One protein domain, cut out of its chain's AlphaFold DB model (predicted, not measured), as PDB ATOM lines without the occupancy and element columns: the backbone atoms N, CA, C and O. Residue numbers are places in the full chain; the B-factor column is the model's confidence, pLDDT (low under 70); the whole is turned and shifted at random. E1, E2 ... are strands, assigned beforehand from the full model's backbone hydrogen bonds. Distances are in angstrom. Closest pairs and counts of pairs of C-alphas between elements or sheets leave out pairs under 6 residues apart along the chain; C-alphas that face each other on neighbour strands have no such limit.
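This is residues 146 to 220 and 260 to 277 of the 304 residues of an uncharacterized protein of Thraustotheca clavata (UniProt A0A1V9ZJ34). With little regular structure, this domain is a long, bent two-strand ribbon of E1 and E3, with a long looping stretch, residues 165 to 220, beside it and the short E2 near one end. The 93 printed residues hold no named helix and three strands, E1, E2, E3 along the chain, 23 residues in all. The class is all strand, and the sheet's order is E2 E1 E3, with E1 and E3 antiparallel. The whole is compact, radius of gyration of the C-alphas 14.1 A, spanning 42 by 33 by 22 A.

E1, residues 147 to 156, begins at C-alpha (57.238, -21.909, 31.097) and measures 26.6 A. E2, residues 162 to 164, measures 5.8 A. E3, residues 267 to 276, measures 24.6 A and ends at C-alpha (60.330, -21.360, 26.688).

E1 bends by 57 degrees at residue 150, and E3 by 62 degrees at residue 273; these C-alphas face each other, 4.3 A apart. N 151 and O 272 are within hydrogen-bond range, 2.8 A. E2 and E1 meet only at a point, C-alphas 162 and 155, 4.2 A. Residues 171 to 172 pair antiparallel with 213 to 214.

Residues 221 to 259 are not printed; C-alphas 220 and 260 are 18.5 A apart. No printed residue is under 70 in pLDDT.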
ATOM      1  N   SER A 146      61.431 -22.698  33.275       86.38
ATOM      2  CA  SER A 146      60.819 -22.867  31.959       86.38
ATOM      3  C   SER A 146      59.307 -22.715  32.092       86.38
ATOM      4  O   SER A 146      58.703 -23.099  33.098       86.38
ATOM      5  N   PHE A 147      58.683 -22.093  31.100       88.38
ATOM      6  CA  PHE A 147      57.238 -21.909  31.097       88.38
ATOM      7  C   PHE A 147      56.663 -22.242  29.729       88.38
ATOM      8  O   PHE A 147      57.300 -22.059  28.691       88.38
ATOM      9  N   LYS A 148      55.426 -22.741  29.723       91.75
ATOM     10  CA  LYS A 148      54.693 -23.062  28.499       91.75
ATOM     11  C   LYS A 148      53.745 -21.921  28.170       91.75
ATOM     12  O   LYS A 148      52.948 -21.510  29.008       91.75
ATOM     13  N   LYS A 149      53.808 -21.421  26.936       90.94
ATOM     14  CA  LYS A 149      52.908 -20.378  26.430       90.94
ATOM     15  C   LYS A 149      52.208 -20.894  25.181       90.94
ATOM     16  O   LYS A 149      52.843 -21.463  24.294       90.94
ATOM     17  N   LEU A 150      50.895 -20.680  25.113       94.81
ATOM     18  CA  LEU A 150      50.134 -20.900  23.889       94.81
ATOM     19  C   LEU A 150      50.540 -19.829  22.870       94.81
ATOM     20  O   LEU A 150      50.405 -18.631  23.136       94.81
ATOM     21  N   VAL A 151      51.047 -20.261  21.721       94.75
ATOM     22  CA  VAL A 151      51.518 -19.392  20.642       94.75
ATOM     23  C   VAL A 151      50.804 -19.701  19.336       94.75
ATOM     24  O   VAL A 151      50.250 -20.782  19.139       94.75
ATOM     25  N   VAL A 152      50.841 -18.732  18.429       96.81
ATOM     26  CA  VAL A 152      50.333 -18.874  17.067       96.81
ATOM     27  C   VAL A 152      51.491 -19.252  16.149       96.81
ATOM     28  O   VAL A 152      52.522 -18.583  16.144       96.81
ATOM     29  N   LYS A 153      51.304 -20.297  15.348       96.75
ATOM     30  CA  LYS A 153      52.245 -20.753  14.327       96.75
ATOM     31  C   LYS A 153      51.650 -20.514  12.948       96.75
ATOM     32  O   LYS A 153      50.464 -20.760  12.737       96.75
ATOM     33  N   TRP A 154      52.471 -20.064  12.005       97.56
ATOM     34  CA  TRP A 154      52.076 -19.926  10.607       97.56
ATOM     35  C   TRP A 154      52.988 -20.777   9.723       97.56
ATOM     36  O   TRP A 154      54.187 -20.515   9.584       97.56
ATOM     37  N   SER A 155      52.421 -21.839   9.158       97.62
ATOM     38  CA  SER A 155      53.181 -22.889   8.481       97.62
ATOM     39  C   SER A 155      52.590 -23.246   7.130       97.62
ATOM     40  O   SER A 155      51.373 -23.237   6.949       97.62
ATOM     41  N   CYS A 156      53.461 -23.609   6.197       98.25
ATOM     42  CA  CYS A 156      53.059 -24.150   4.907       98.25
ATOM     43  C   CYS A 156      52.684 -25.629   5.053       98.25
ATOM     44  O   CYS A 156      53.469 -26.410   5.594       98.25
ATOM     45  N   ILE A 157      51.522 -26.029   4.535       97.81
ATOM     46  CA  ILE A 157      51.076 -27.429   4.548       97.81
ATOM     47  C   ILE A 157      51.878 -28.295   3.567       97.81
ATOM     48  O   ILE A 157      52.133 -29.463   3.845       97.81
ATOM     49  N   THR A 158      52.331 -27.707   2.457       97.75
ATOM     50  CA  THR A 158      53.024 -28.414   1.372       97.75
ATOM     51  C   THR A 158      54.470 -28.731   1.738       97.75
ATOM     52  O   THR A 158      54.883 -29.887   1.686       97.75
ATOM     53  N   CYS A 159      55.241 -27.733   2.186       97.06
ATOM     54  CA  CYS A 159      56.637 -27.944   2.592       97.06
ATOM     55  C   CYS A 159      56.831 -28.210   4.094       97.06
ATOM     56  O   CYS A 159      57.962 -28.433   4.518       97.06
ATOM     57  N   LYS A 160      55.756 -28.185   4.899       96.19
ATOM     58  CA  LYS A 160      55.742 -28.495   6.347       96.19
ATOM     59  C   LYS A 160      56.687 -27.645   7.210       96.19
ATOM     60  O   LYS A 160      57.054 -28.045   8.312       96.19
ATOM     61  N   ARG A 161      57.078 -26.459   6.733       95.88
ATOM     62  CA  ARG A 161      57.942 -25.514   7.460       95.88
ATOM     63  C   ARG A 161      57.128 -24.387   8.091       95.88
ATOM     64  O   ARG A 161      56.128 -23.939   7.526       95.88
ATOM     65  N   GLU A 162      57.587 -23.895   9.242       96.19
ATOM     66  CA  GLU A 162      57.161 -22.603   9.791       96.19
ATOM     67  C   GLU A 162      57.798 -21.504   8.935       96.19
ATOM     68  O   GLU A 162      58.990 -21.229   9.039       96.19
ATOM     69  N   CYS A 163      57.026 -20.945   8.004       96.06
ATOM     70  CA  CYS A 163      57.571 -20.036   6.998       96.06
ATOM     71  C   CYS A 163      57.800 -18.630   7.546       96.06
ATOM     72  O   CYS A 163      58.730 -17.955   7.115       96.06
ATOM     73  N   ILE A 164      56.939 -18.174   8.460       95.31
ATOM     74  CA  ILE A 164      57.029 -16.835   9.040       95.31
ATOM     75  C   ILE A 164      56.751 -16.930  10.542       95.31
ATOM     76  O   ILE A 164      55.663 -17.375  10.917       95.31
ATOM     77  N   PRO A 165      57.683 -16.479  11.401       94.38
ATOM     78  CA  PRO A 165      57.446 -16.442  12.836       94.38
ATOM     79  C   PRO A 165      56.418 -15.357  13.171       94.38
ATOM     80  O   PRO A 165      56.575 -14.191  12.797       94.38
ATOM     81  N   VAL A 166      55.379 -15.726  13.918       96.25
ATOM     82  CA  VAL A 166      54.376 -14.777  14.415       96.25
ATOM     83  C   VAL A 166      54.865 -14.192  15.739       96.25
ATOM     84  O   VAL A 166      55.117 -14.916  16.699       96.25
ATOM     85  N   ARG A 167      55.016 -12.869  15.792       95.19
ATOM     86  CA  ARG A 167      55.500 -12.124  16.963       95.19
ATOM     87  C   ARG A 167      54.372 -11.296  17.568       95.19
ATOM     88  O   ARG A 167      53.323 -11.113  16.961       95.19
ATOM     89  N   GLU A 168      54.598 -10.719  18.741       94.94
ATOM     90  CA  GLU A 168      53.608  -9.866  19.424       94.94
ATOM     91  C   GLU A 168      53.219  -8.614  18.615       94.94
ATOM     92  O   GLU A 168      52.126  -8.066  18.761       94.94
ATOM     93  N   GLU A 169      54.102  -8.204  17.708       95.06
ATOM     94  CA  GLU A 169      53.944  -7.075  16.792       95.06
ATOM     95  C   GLU A 169      53.256  -7.447  15.465       95.06
ATOM     96  O   GLU A 169      52.893  -6.570  14.677       95.06
ATOM     97  N   SER A 170      53.033  -8.743  15.220       96.81
ATOM     98  CA  SER A 170      52.324  -9.239  14.043       96.81
ATOM     99  C   SER A 170      50.885  -8.726  14.007       96.81
ATOM    100  O   SER A 170      50.208  -8.644  15.034       96.81
ATOM    101  N   ARG A 171      50.402  -8.387  12.809       97.06
ATOM    102  CA  ARG A 171      49.064  -7.821  12.612       97.06
ATOM    103  C   ARG A 171      48.007  -8.900  12.433       97.06
ATOM    104  O   ARG A 171      48.210  -9.875  11.714       97.06
ATOM    105  N   CYS A 172      46.858  -8.666  13.051       97.69
ATOM    106  CA  CYS A 172      45.633  -9.411  12.841       97.69
ATOM    107  C   CYS A 172      44.835  -8.824  11.665       97.69
ATOM    108  O   CYS A 172      44.958  -7.642  11.339       97.69
ATOM    109  N   LEU A 173      43.918  -9.606  11.096       97.44
ATOM    110  CA  LEU A 173      42.912  -9.151  10.128       97.44
ATOM    111  C   LEU A 173      42.129  -7.910  10.597       97.44
ATOM    112  O   LEU A 173      41.839  -7.030   9.792       97.44
ATOM    113  N   CYS A 174      41.829  -7.798  11.896       97.38
ATOM    114  CA  CYS A 174      41.130  -6.641  12.460       97.38
ATOM    115  C   CYS A 174      41.982  -5.356  12.505       97.38
ATOM    116  O   CYS A 174      41.458  -4.303  12.856       97.38
ATOM    117  N   GLY A 175      43.273  -5.434  12.160       96.25
ATOM    118  CA  GLY A 175      44.227  -4.323  12.154       96.25
ATOM    119  C   GLY A 175      45.048  -4.177  13.439       96.25
ATOM    120  O   GLY A 175      46.082  -3.509  13.422       96.25
ATOM    121  N   HIS A 176      44.629  -4.827  14.526       97.38
ATOM    122  CA  HIS A 176      45.320  -4.827  15.815       97.38
ATOM    123  C   HIS A 176      46.500  -5.806  15.851       97.38
ATOM    124  O   HIS A 176      46.632  -6.681  14.992       97.38
ATOM    125  N   ARG A 177      47.393  -5.638  16.828       97.12
ATOM    126  CA  ARG A 177      48.602  -6.466  16.986       97.12
ATOM    127  C   ARG A 177      48.323  -7.704  17.829       97.12
ATOM    128  O   ARG A 177      47.444  -7.656  18.678       97.12
ATOM    129  N   LEU A 178      49.109  -8.773  17.674       96.81
ATOM    130  CA  LEU A 178      48.977  -9.989  18.491       96.81
ATOM    131  C   LEU A 178      49.046  -9.688  19.994       96.81
ATOM    132  O   LEU A 178      48.342 -10.330  20.766       96.81
ATOM    133  N   LYS A 179      49.814  -8.679  20.423       95.62
ATOM    134  CA  LYS A 179      49.793  -8.259  21.826       95.62
ATOM    135  C   LYS A 179      48.384  -7.910  22.302       95.62
ATOM    136  O   LYS A 179      48.063  -8.230  23.423       95.62
ATOM    137  N   GLU A 180      47.506  -7.346  21.485       96.50
ATOM    138  CA  GLU A 180      46.118  -7.023  21.867       96.50
ATOM    139  C   GLU A 180      45.176  -8.246  21.852       96.50
ATOM    140  O   GLU A 180      43.959  -8.100  21.966       96.50
ATOM    141  N   HIS A 181      45.726  -9.452  21.681       96.69
ATOM    142  CA  HIS A 181      45.019 -10.726  21.631       96.69
ATOM    143  C   HIS A 181      45.595 -11.679  22.695       96.69
ATOM    144  O   HIS A 181      46.459 -12.502  22.376       96.69
ATOM    145  N   PRO A 182      45.154 -11.579  23.963       95.25
ATOM    146  CA  PRO A 182      45.659 -12.410  25.054       95.25
ATOM    147  C   PRO A 182      45.429 -13.901  24.799       95.25
ATOM    148  O   PRO A 182      44.378 -14.315  24.303       95.25
ATOM    149  N   SER A 183      46.418 -14.720  25.155       94.50
ATOM    150  CA  SER A 183      46.344 -16.177  25.019       94.50
ATOM    151  C   SER A 183      45.820 -16.873  26.278       94.50
ATOM    152  O   SER A 183      45.278 -17.971  26.169       94.50
ATOM    153  N   ASN A 184      45.909 -16.230  27.446       92.38
ATOM    154  CA  ASN A 184      45.436 -16.723  28.738       92.38
ATOM    155  C   ASN A 184      44.370 -15.803  29.359       92.38
ATOM    156  O   ASN A 184      44.335 -14.599  29.114       92.38
ATOM    157  N   ALA A 185      43.506 -16.393  30.187       90.62
ATOM    158  CA  ALA A 185      42.401 -15.687  30.836       90.62
ATOM    159  C   ALA A 185      42.847 -14.825  32.035       90.62
ATOM    160  O   ALA A 185      42.107 -13.946  32.465       90.62
ATOM    161  N   GLU A 186      44.050 -15.085  32.553       89.44
ATOM    162  CA  GLU A 186      44.699 -14.353  33.653       89.44
ATOM    163  C   GLU A 186      45.392 -13.063  33.188       89.44
ATOM    164  O   GLU A 186      45.914 -12.307  34.004       89.44
ATOM    165  N   ASP A 187      45.439 -12.807  31.877       89.06
ATOM    166  CA  ASP A 187      46.026 -11.582  31.350       89.06
ATOM    167  C   ASP A 187      45.251 -10.356  31.870       89.06
ATOM    168  O   ASP A 187      44.031 -10.299  31.692       89.06
ATOM    169  N   PRO A 188      45.916  -9.332  32.439       88.75
ATOM    170  CA  PRO A 188      45.251  -8.156  33.014       88.75
ATOM    171  C   PRO A 188      44.409  -7.358  32.005       88.75
ATOM    172  O   PRO A 188      43.618  -6.496  32.385       88.75
ATOM    173  N   ARG A 189      44.574  -7.609  30.703       88.12
ATOM    174  CA  ARG A 189      43.785  -6.976  29.635       88.12
ATOM    175  C   ARG A 189      42.433  -7.651  29.420       88.12
ATOM    176  O   ARG A 189      41.550  -7.061  28.791       88.12
ATOM    177  N   VAL A 190      42.260  -8.868  29.928       89.56
ATOM    178  CA  VAL A 190      40.993  -9.594  29.920       89.56
ATOM    179  C   VAL A 190      40.126  -9.037  31.042       89.56
ATOM    180  O   VAL A 190      40.387  -9.247  32.218       89.56
ATOM    181  N   LYS A 191      39.074  -8.301  30.672       86.06
ATOM    182  CA  LYS A 191      38.133  -7.717  31.643       86.06
ATOM    183  C   LYS A 191      37.166  -8.753  32.218       86.06
ATOM    184  O   LYS A 191      36.863  -8.721  33.401       86.06
ATOM    185  N   ASP A 192      36.713  -9.669  31.360       86.44
ATOM    186  CA  ASP A 192      35.703 -10.677  31.674       86.44
ATOM    187  C   ASP A 192      36.297 -12.078  31.452       86.44
ATOM    188  O   ASP A 192      36.219 -12.625  30.348       86.44
ATOM    189  N   THR A 193      36.862 -12.691  32.496       88.44
ATOM    190  CA  THR A 193      37.431 -14.053  32.433       88.44
ATOM    191  C   THR A 193      36.392 -15.088  31.978       88.44
ATOM    192  O   THR A 193      36.709 -15.983  31.202       88.44
ATOM    193  N   SER A 194      35.117 -14.931  32.358       87.06
ATOM    194  CA  SER A 194      34.035 -15.862  31.986       87.06
ATOM    195  C   SER A 194      33.668 -15.849  30.497       87.06
ATOM    196  O   SER A 194      33.100 -16.815  29.999       87.06
ATOM    197  N   LYS A 195      33.964 -14.760  29.773       86.12
ATOM    198  CA  LYS A 195      33.742 -14.646  28.315       86.12
ATOM    199  C   LYS A 195      35.045 -14.766  27.531       86.12
ATOM    200  O   LYS A 195      35.080 -14.464  26.336       86.12
ATOM    201  N   PHE A 196      36.123 -15.146  28.210       90.62
ATOM    202  CA  PHE A 196      37.434 -15.215  27.608       90.62
ATOM    203  C   PHE A 196      37.451 -16.236  26.473       90.62
ATOM    204  O   PHE A 196      37.005 -17.375  26.603       90.62
ATOM    205  N   LYS A 197      38.025 -15.818  25.350       92.31
ATOM    206  CA  LYS A 197      38.364 -16.693  24.240       92.31
ATOM    207  C   LYS A 197      39.809 -16.416  23.868       92.31
ATOM    208  O   LYS A 197      40.165 -15.267  23.611       92.31
ATOM    209  N   ALA A 198      40.620 -17.472  23.834       93.25
ATOM    210  CA  ALA A 198      42.033 -17.358  23.506       93.25
ATOM    211  C   ALA A 198      42.219 -16.634  22.167       93.25
ATOM    212  O   ALA A 198      41.568 -16.949  21.165       93.25
ATOM    213  N   PHE A 199      43.106 -15.646  22.178       95.94
ATOM    214  CA  PHE A 199      43.405 -14.765  21.060       95.94
ATOM    215  C   PHE A 199      42.220 -13.936  20.542       95.94
ATOM    216  O   PHE A 199      42.276 -13.449  19.413       95.94
ATOM    217  N   ALA A 200      41.143 -13.744  21.305       95.88
ATOM    218  CA  ALA A 200      40.161 -12.710  20.984       95.88
ATOM    219  C   ALA A 200      40.765 -11.319  21.218       95.88
ATOM    220  O   ALA A 200      41.590 -11.137  22.108       95.88
ATOM    221  N   CYS A 201      40.374 -10.335  20.409       96.56
ATOM    222  CA  CYS A 201      40.916  -8.985  20.540       96.56
ATOM    223  C   CYS A 201      40.313  -8.285  21.764       96.56
ATOM    224  O   CYS A 201      39.091  -8.201  21.879       96.56
ATOM    225  N   THR A 202      41.148  -7.729  22.643       95.25
ATOM    226  CA  THR A 202      40.692  -6.950  23.812       95.25
ATOM    227  C   THR A 202      40.592  -5.450  23.542       95.25
ATOM    228  O   THR A 202      40.168  -4.689  24.415       95.25
ATOM    229  N   SER A 203      40.973  -4.997  22.345       94.56
ATOM    230  CA  SER A 203      40.887  -3.587  21.968       94.56
ATOM    231  C   SER A 203      39.436  -3.117  21.909       94.56
ATOM    232  O   SER A 203      38.531  -3.828  21.461       94.56
ATOM    233  N   ALA A 204      39.202  -1.897  22.396       90.56
ATOM    234  CA  ALA A 204      37.860  -1.359  22.563       90.56
ATOM    235  C   ALA A 204      37.072  -1.391  21.243       90.56
ATOM    236  O   ALA A 204      37.545  -0.911  20.214       90.56
ATOM    237  N   ARG A 205      35.840  -1.919  21.293       89.88
ATOM    238  CA  ARG A 205      34.911  -2.022  20.148       89.88
ATOM    239  C   ARG A 205      35.389  -2.932  19.004       89.88
ATOM    240  O   ARG A 205      34.819  -2.877  17.915       89.88
ATOM    241  N   CYS A 206      36.392  -3.784  19.217       95.38
ATOM    242  CA  CYS A 206      36.779  -4.780  18.221       95.38
ATOM    243  C   CYS A 206      35.875  -6.021  18.307       95.38
ATOM    244  O   CYS A 206      35.744  -6.624  19.365       95.38
ATOM    245  N   ALA A 207      35.281  -6.441  17.186       93.94
ATOM    246  CA  ALA A 207      34.445  -7.649  17.108       93.94
ATOM    247  C   ALA A 207      35.245  -8.944  16.836       93.94
ATOM    248  O   ALA A 207      34.672 -10.004  16.589       93.94
ATOM    249  N   CYS A 208      36.577  -8.862  16.821       96.00
ATOM    250  CA  CYS A 208      37.445  -9.964  16.427       96.00
ATOM    251  C   CYS A 208      37.505 -11.059  17.501       96.00
ATOM    252  O   CYS A 208      37.997 -10.834  18.607       96.00
ATOM    253  N   LYS A 209      37.040 -12.263  17.152       94.62
ATOM    254  CA  LYS A 209      36.917 -13.399  18.083       94.62
ATOM    255  C   LYS A 209      38.168 -14.270  18.197       94.62
ATOM    256  O   LYS A 209      38.209 -15.151  19.050       94.62
ATOM    257  N   SER A 210      39.130 -14.101  17.300       95.00
ATOM    258  CA  SER A 210      40.362 -14.889  17.260       95.00
ATOM    259  C   SER A 210      41.397 -14.188  16.395       95.00
ATOM    260  O   SER A 210      41.047 -13.628  15.354       95.00
ATOM    261  N   PHE A 211      42.668 -14.280  16.769       97.31
ATOM    262  CA  PHE A 211      43.762 -13.745  15.977       97.31
ATOM    263  C   PHE A 211      43.851 -14.462  14.626       97.31
ATOM    264  O   PHE A 211      43.848 -15.691  14.563       97.31
ATOM    265  N   PHE A 212      43.942 -13.687  13.550       97.38
ATOM    266  CA  PHE A 212      44.151 -14.166  12.188       97.38
ATOM    267  C   PHE A 212      45.304 -13.381  11.580       97.38
ATOM    268  O   PHE A 212      45.165 -12.186  11.310       97.38
ATOM    269  N   TYR A 213      46.443 -14.037  11.405       97.69
ATOM    270  CA  TYR A 213      47.683 -13.408  10.993       97.69
ATOM    271  C   TYR A 213      47.605 -12.862   9.565       97.69
ATOM    272  O   TYR A 213      47.252 -13.570   8.622       97.69
ATOM    273  N   ILE A 214      47.994 -11.599   9.406       97.56
ATOM    274  CA  ILE A 214      48.193 -10.949   8.115       97.56
ATOM    275  C   ILE A 214      49.686 -10.704   7.935       97.56
ATOM    276  O   ILE A 214      50.287  -9.917   8.669       97.56
ATOM    277  N   VAL A 215      50.271 -11.359   6.930       96.56
ATOM    278  CA  VAL A 215      51.669 -11.137   6.549       96.56
ATOM    279  C   VAL A 215      51.865  -9.672   6.155       96.56
ATOM    280  O   VAL A 215      51.096  -9.095   5.375       96.56
ATOM    281  N   ALA A 216      52.902  -9.075   6.725       93.56
ATOM    282  CA  ALA A 216      53.323  -7.711   6.468       93.56
ATOM    283  C   ALA A 216      54.851  -7.634   6.565       93.56
ATOM    284  O   ALA A 216      55.444  -8.285   7.425       93.56
ATOM    285  N   GLU A 217      55.467  -6.826   5.710       87.00
ATOM    286  CA  GLU A 217      56.916  -6.621   5.665       87.00
ATOM    287  C   GLU A 217      57.199  -5.120   5.546       87.00
ATOM    288  O   GLU A 217      56.850  -4.470   4.556       87.00
ATOM    289  N   GLY A 218      57.750  -4.532   6.612       86.50
ATOM    290  CA  GLY A 218      57.918  -3.083   6.726       86.50
ATOM    291  C   GLY A 218      56.591  -2.327   6.569       86.50
ATOM    292  O   GLY A 218      55.658  -2.497   7.357       86.50
ATOM    293  N   ALA A 219      56.517  -1.472   5.546       85.00
ATOM    294  CA  ALA A 219      55.317  -0.706   5.206       85.00
ATOM    295  C   ALA A 219      54.321  -1.476   4.312       85.00
ATOM    296  O   ALA A 219      53.192  -1.017   4.111       85.00
ATOM    297  N   TRP A 220      54.718  -2.629   3.761       92.62
ATOM    298  CA  TRP A 220      53.871  -3.436   2.891       92.62
ATOM    299  C   TRP A 220      52.992  -4.394   3.697       92.62
ATOM    300  O   TRP A 220      53.412  -4.966   4.702       92.62
ATOM    301  N   CYS A 260      58.735 -19.622   0.446       97.31
ATOM    302  CA  CYS A 260      58.787 -21.071   0.249       97.31
ATOM    303  C   CYS A 260      58.267 -21.533  -1.130       97.31
ATOM    304  O   CYS A 260      58.142 -22.736  -1.330       97.31
ATOM    305  N   ALA A 261      57.959 -20.597  -2.037       97.75
ATOM    306  CA  ALA A 261      57.399 -20.779  -3.380       97.75
ATOM    307  C   ALA A 261      55.966 -21.343  -3.453       97.75
ATOM    308  O   ALA A 261      55.485 -21.653  -4.540       97.75
ATOM    309  N   HIS A 262      55.255 -21.417  -2.326       98.00
ATOM    310  CA  HIS A 262      53.862 -21.867  -2.274       98.00
ATOM    311  C   HIS A 262      52.893 -20.684  -2.113       98.00
ATOM    312  O   HIS A 262      53.239 -19.683  -1.466       98.00
ATOM    313  N   PRO A 263      51.676 -20.757  -2.682       97.62
ATOM    314  CA  PRO A 263      50.674 -19.704  -2.555       97.62
ATOM    315  C   PRO A 263      50.225 -19.512  -1.100       97.62
ATOM    316  O   PRO A 263      50.303 -20.418  -0.267       97.62
ATOM    317  N   TRP A 264      49.694 -18.326  -0.788       96.88
ATOM    318  CA  TRP A 264      49.137 -18.021   0.535       96.88
ATOM    319  C   TRP A 264      48.100 -19.056   1.011       96.88
ATOM    320  O   TRP A 264      48.108 -19.424   2.181       96.88
ATOM    321  N   SER A 265      47.273 -19.586   0.104       96.25
ATOM    322  CA  SER A 265      46.250 -20.602   0.397       96.25
ATOM    323  C   SER A 265      46.806 -21.938   0.905       96.25
ATOM    324  O   SER A 265      46.074 -22.707   1.516       96.25
ATOM    325  N   GLU A 266      48.088 -22.229   0.665       97.81
ATOM    326  CA  GLU A 266      48.776 -23.418   1.190       97.81
ATOM    327  C   GLU A 266      49.409 -23.173   2.566       97.81
ATOM    328  O   GLU A 266      50.219 -23.968   3.049       97.81
ATOM    329  N   HIS A 267      49.071 -22.063   3.216       97.75
ATOM    330  CA  HIS A 267      49.525 -21.768   4.561       97.75
ATOM    331  C   HIS A 267      48.364 -21.784   5.536       97.75
ATOM    332  O   HIS A 267      47.294 -21.230   5.293       97.75
ATOM    333  N   VAL A 268      48.611 -22.410   6.677       96.94
ATOM    334  CA  VAL A 268      47.651 -22.539   7.759       96.94
ATOM    335  C   VAL A 268      48.214 -21.892   9.010       96.94
ATOM    336  O   VAL A 268      49.414 -21.952   9.294       96.94
ATOM    337  N   GLN A 269      47.320 -21.262   9.759       96.88
ATOM    338  CA  GLN A 269      47.609 -20.806  11.099       96.88
ATOM    339  C   GLN A 269      47.142 -21.864  12.101       96.88
ATOM    340  O   GLN A 269      45.968 -22.233  12.101       96.88
ATOM    341  N   THR A 270      48.032 -22.309  12.981       96.56
ATOM    342  CA  THR A 270      47.725 -23.239  14.075       96.56
ATOM    343  C   THR A 270      48.100 -22.630  15.425       96.56
ATOM    344  O   THR A 270      48.807 -21.623  15.493       96.56
ATOM    345  N   GLN A 271      47.573 -23.195  16.510       95.81
ATOM    346  CA  GLN A 271      47.912 -22.803  17.879       95.81
ATOM    347  C   GLN A 271      48.612 -23.981  18.553       95.81
ATOM    348  O   GLN A 271      48.107 -25.101  18.495       95.81
ATOM    349  N   GLU A 272      49.768 -23.744  19.166       95.25
ATOM    350  CA  GLU A 272      50.548 -24.778  19.853       95.25
ATOM    351  C   GLU A 272      51.126 -24.235  21.163       95.25
ATOM    352  O   GLU A 272      51.425 -23.045  21.276       95.25
ATOM    353  N   TYR A 273      51.270 -25.091  22.174       94.75
ATOM    354  CA  TYR A 273      52.009 -24.736  23.383       94.75
ATOM    355  C   TYR A 273      53.502 -24.898  23.101       94.75
ATOM    356  O   TYR A 273      53.960 -26.011  22.851       94.75
ATOM    357  N   LYS A 274      54.259 -23.797  23.143       92.62
ATOM    358  CA  LYS A 274      55.727 -23.827  23.097       92.62
ATOM    359  C   LYS A 274      56.280 -23.682  24.510       92.62
ATOM    360  O   LYS A 274      55.778 -22.873  25.296       92.62
ATOM    361  N   GLU A 275      57.289 -24.483  24.825       92.69
ATOM    362  CA  GLU A 275      58.067 -24.358  26.052       92.69
ATOM    363  C   GLU A 275      59.205 -23.365  25.822       92.69
ATOM    364  O   GLU A 275      59.935 -23.453  24.837       92.69
ATOM    365  N   PHE A 276      59.300 -22.381  26.707       88.38
ATOM    366  CA  PHE A 276      60.330 -21.360  26.688       88.38
ATOM    367  C   PHE A 276      61.264 -21.632  27.852       88.38
ATOM    368  O   PHE A 276      60.861 -21.539  29.014       88.38
ATOM    369  N   HIS A 277      62.503 -21.977  27.524       86.06
ATOM    370  CA  HIS A 277      63.579 -22.052  28.495       86.06
ATOM    371  C   HIS A 277      64.202 -20.657  28.635       86.06
ATOM    372  O   HIS A 277      64.333 -19.946  27.632       86.06
TER     373      HIS A 277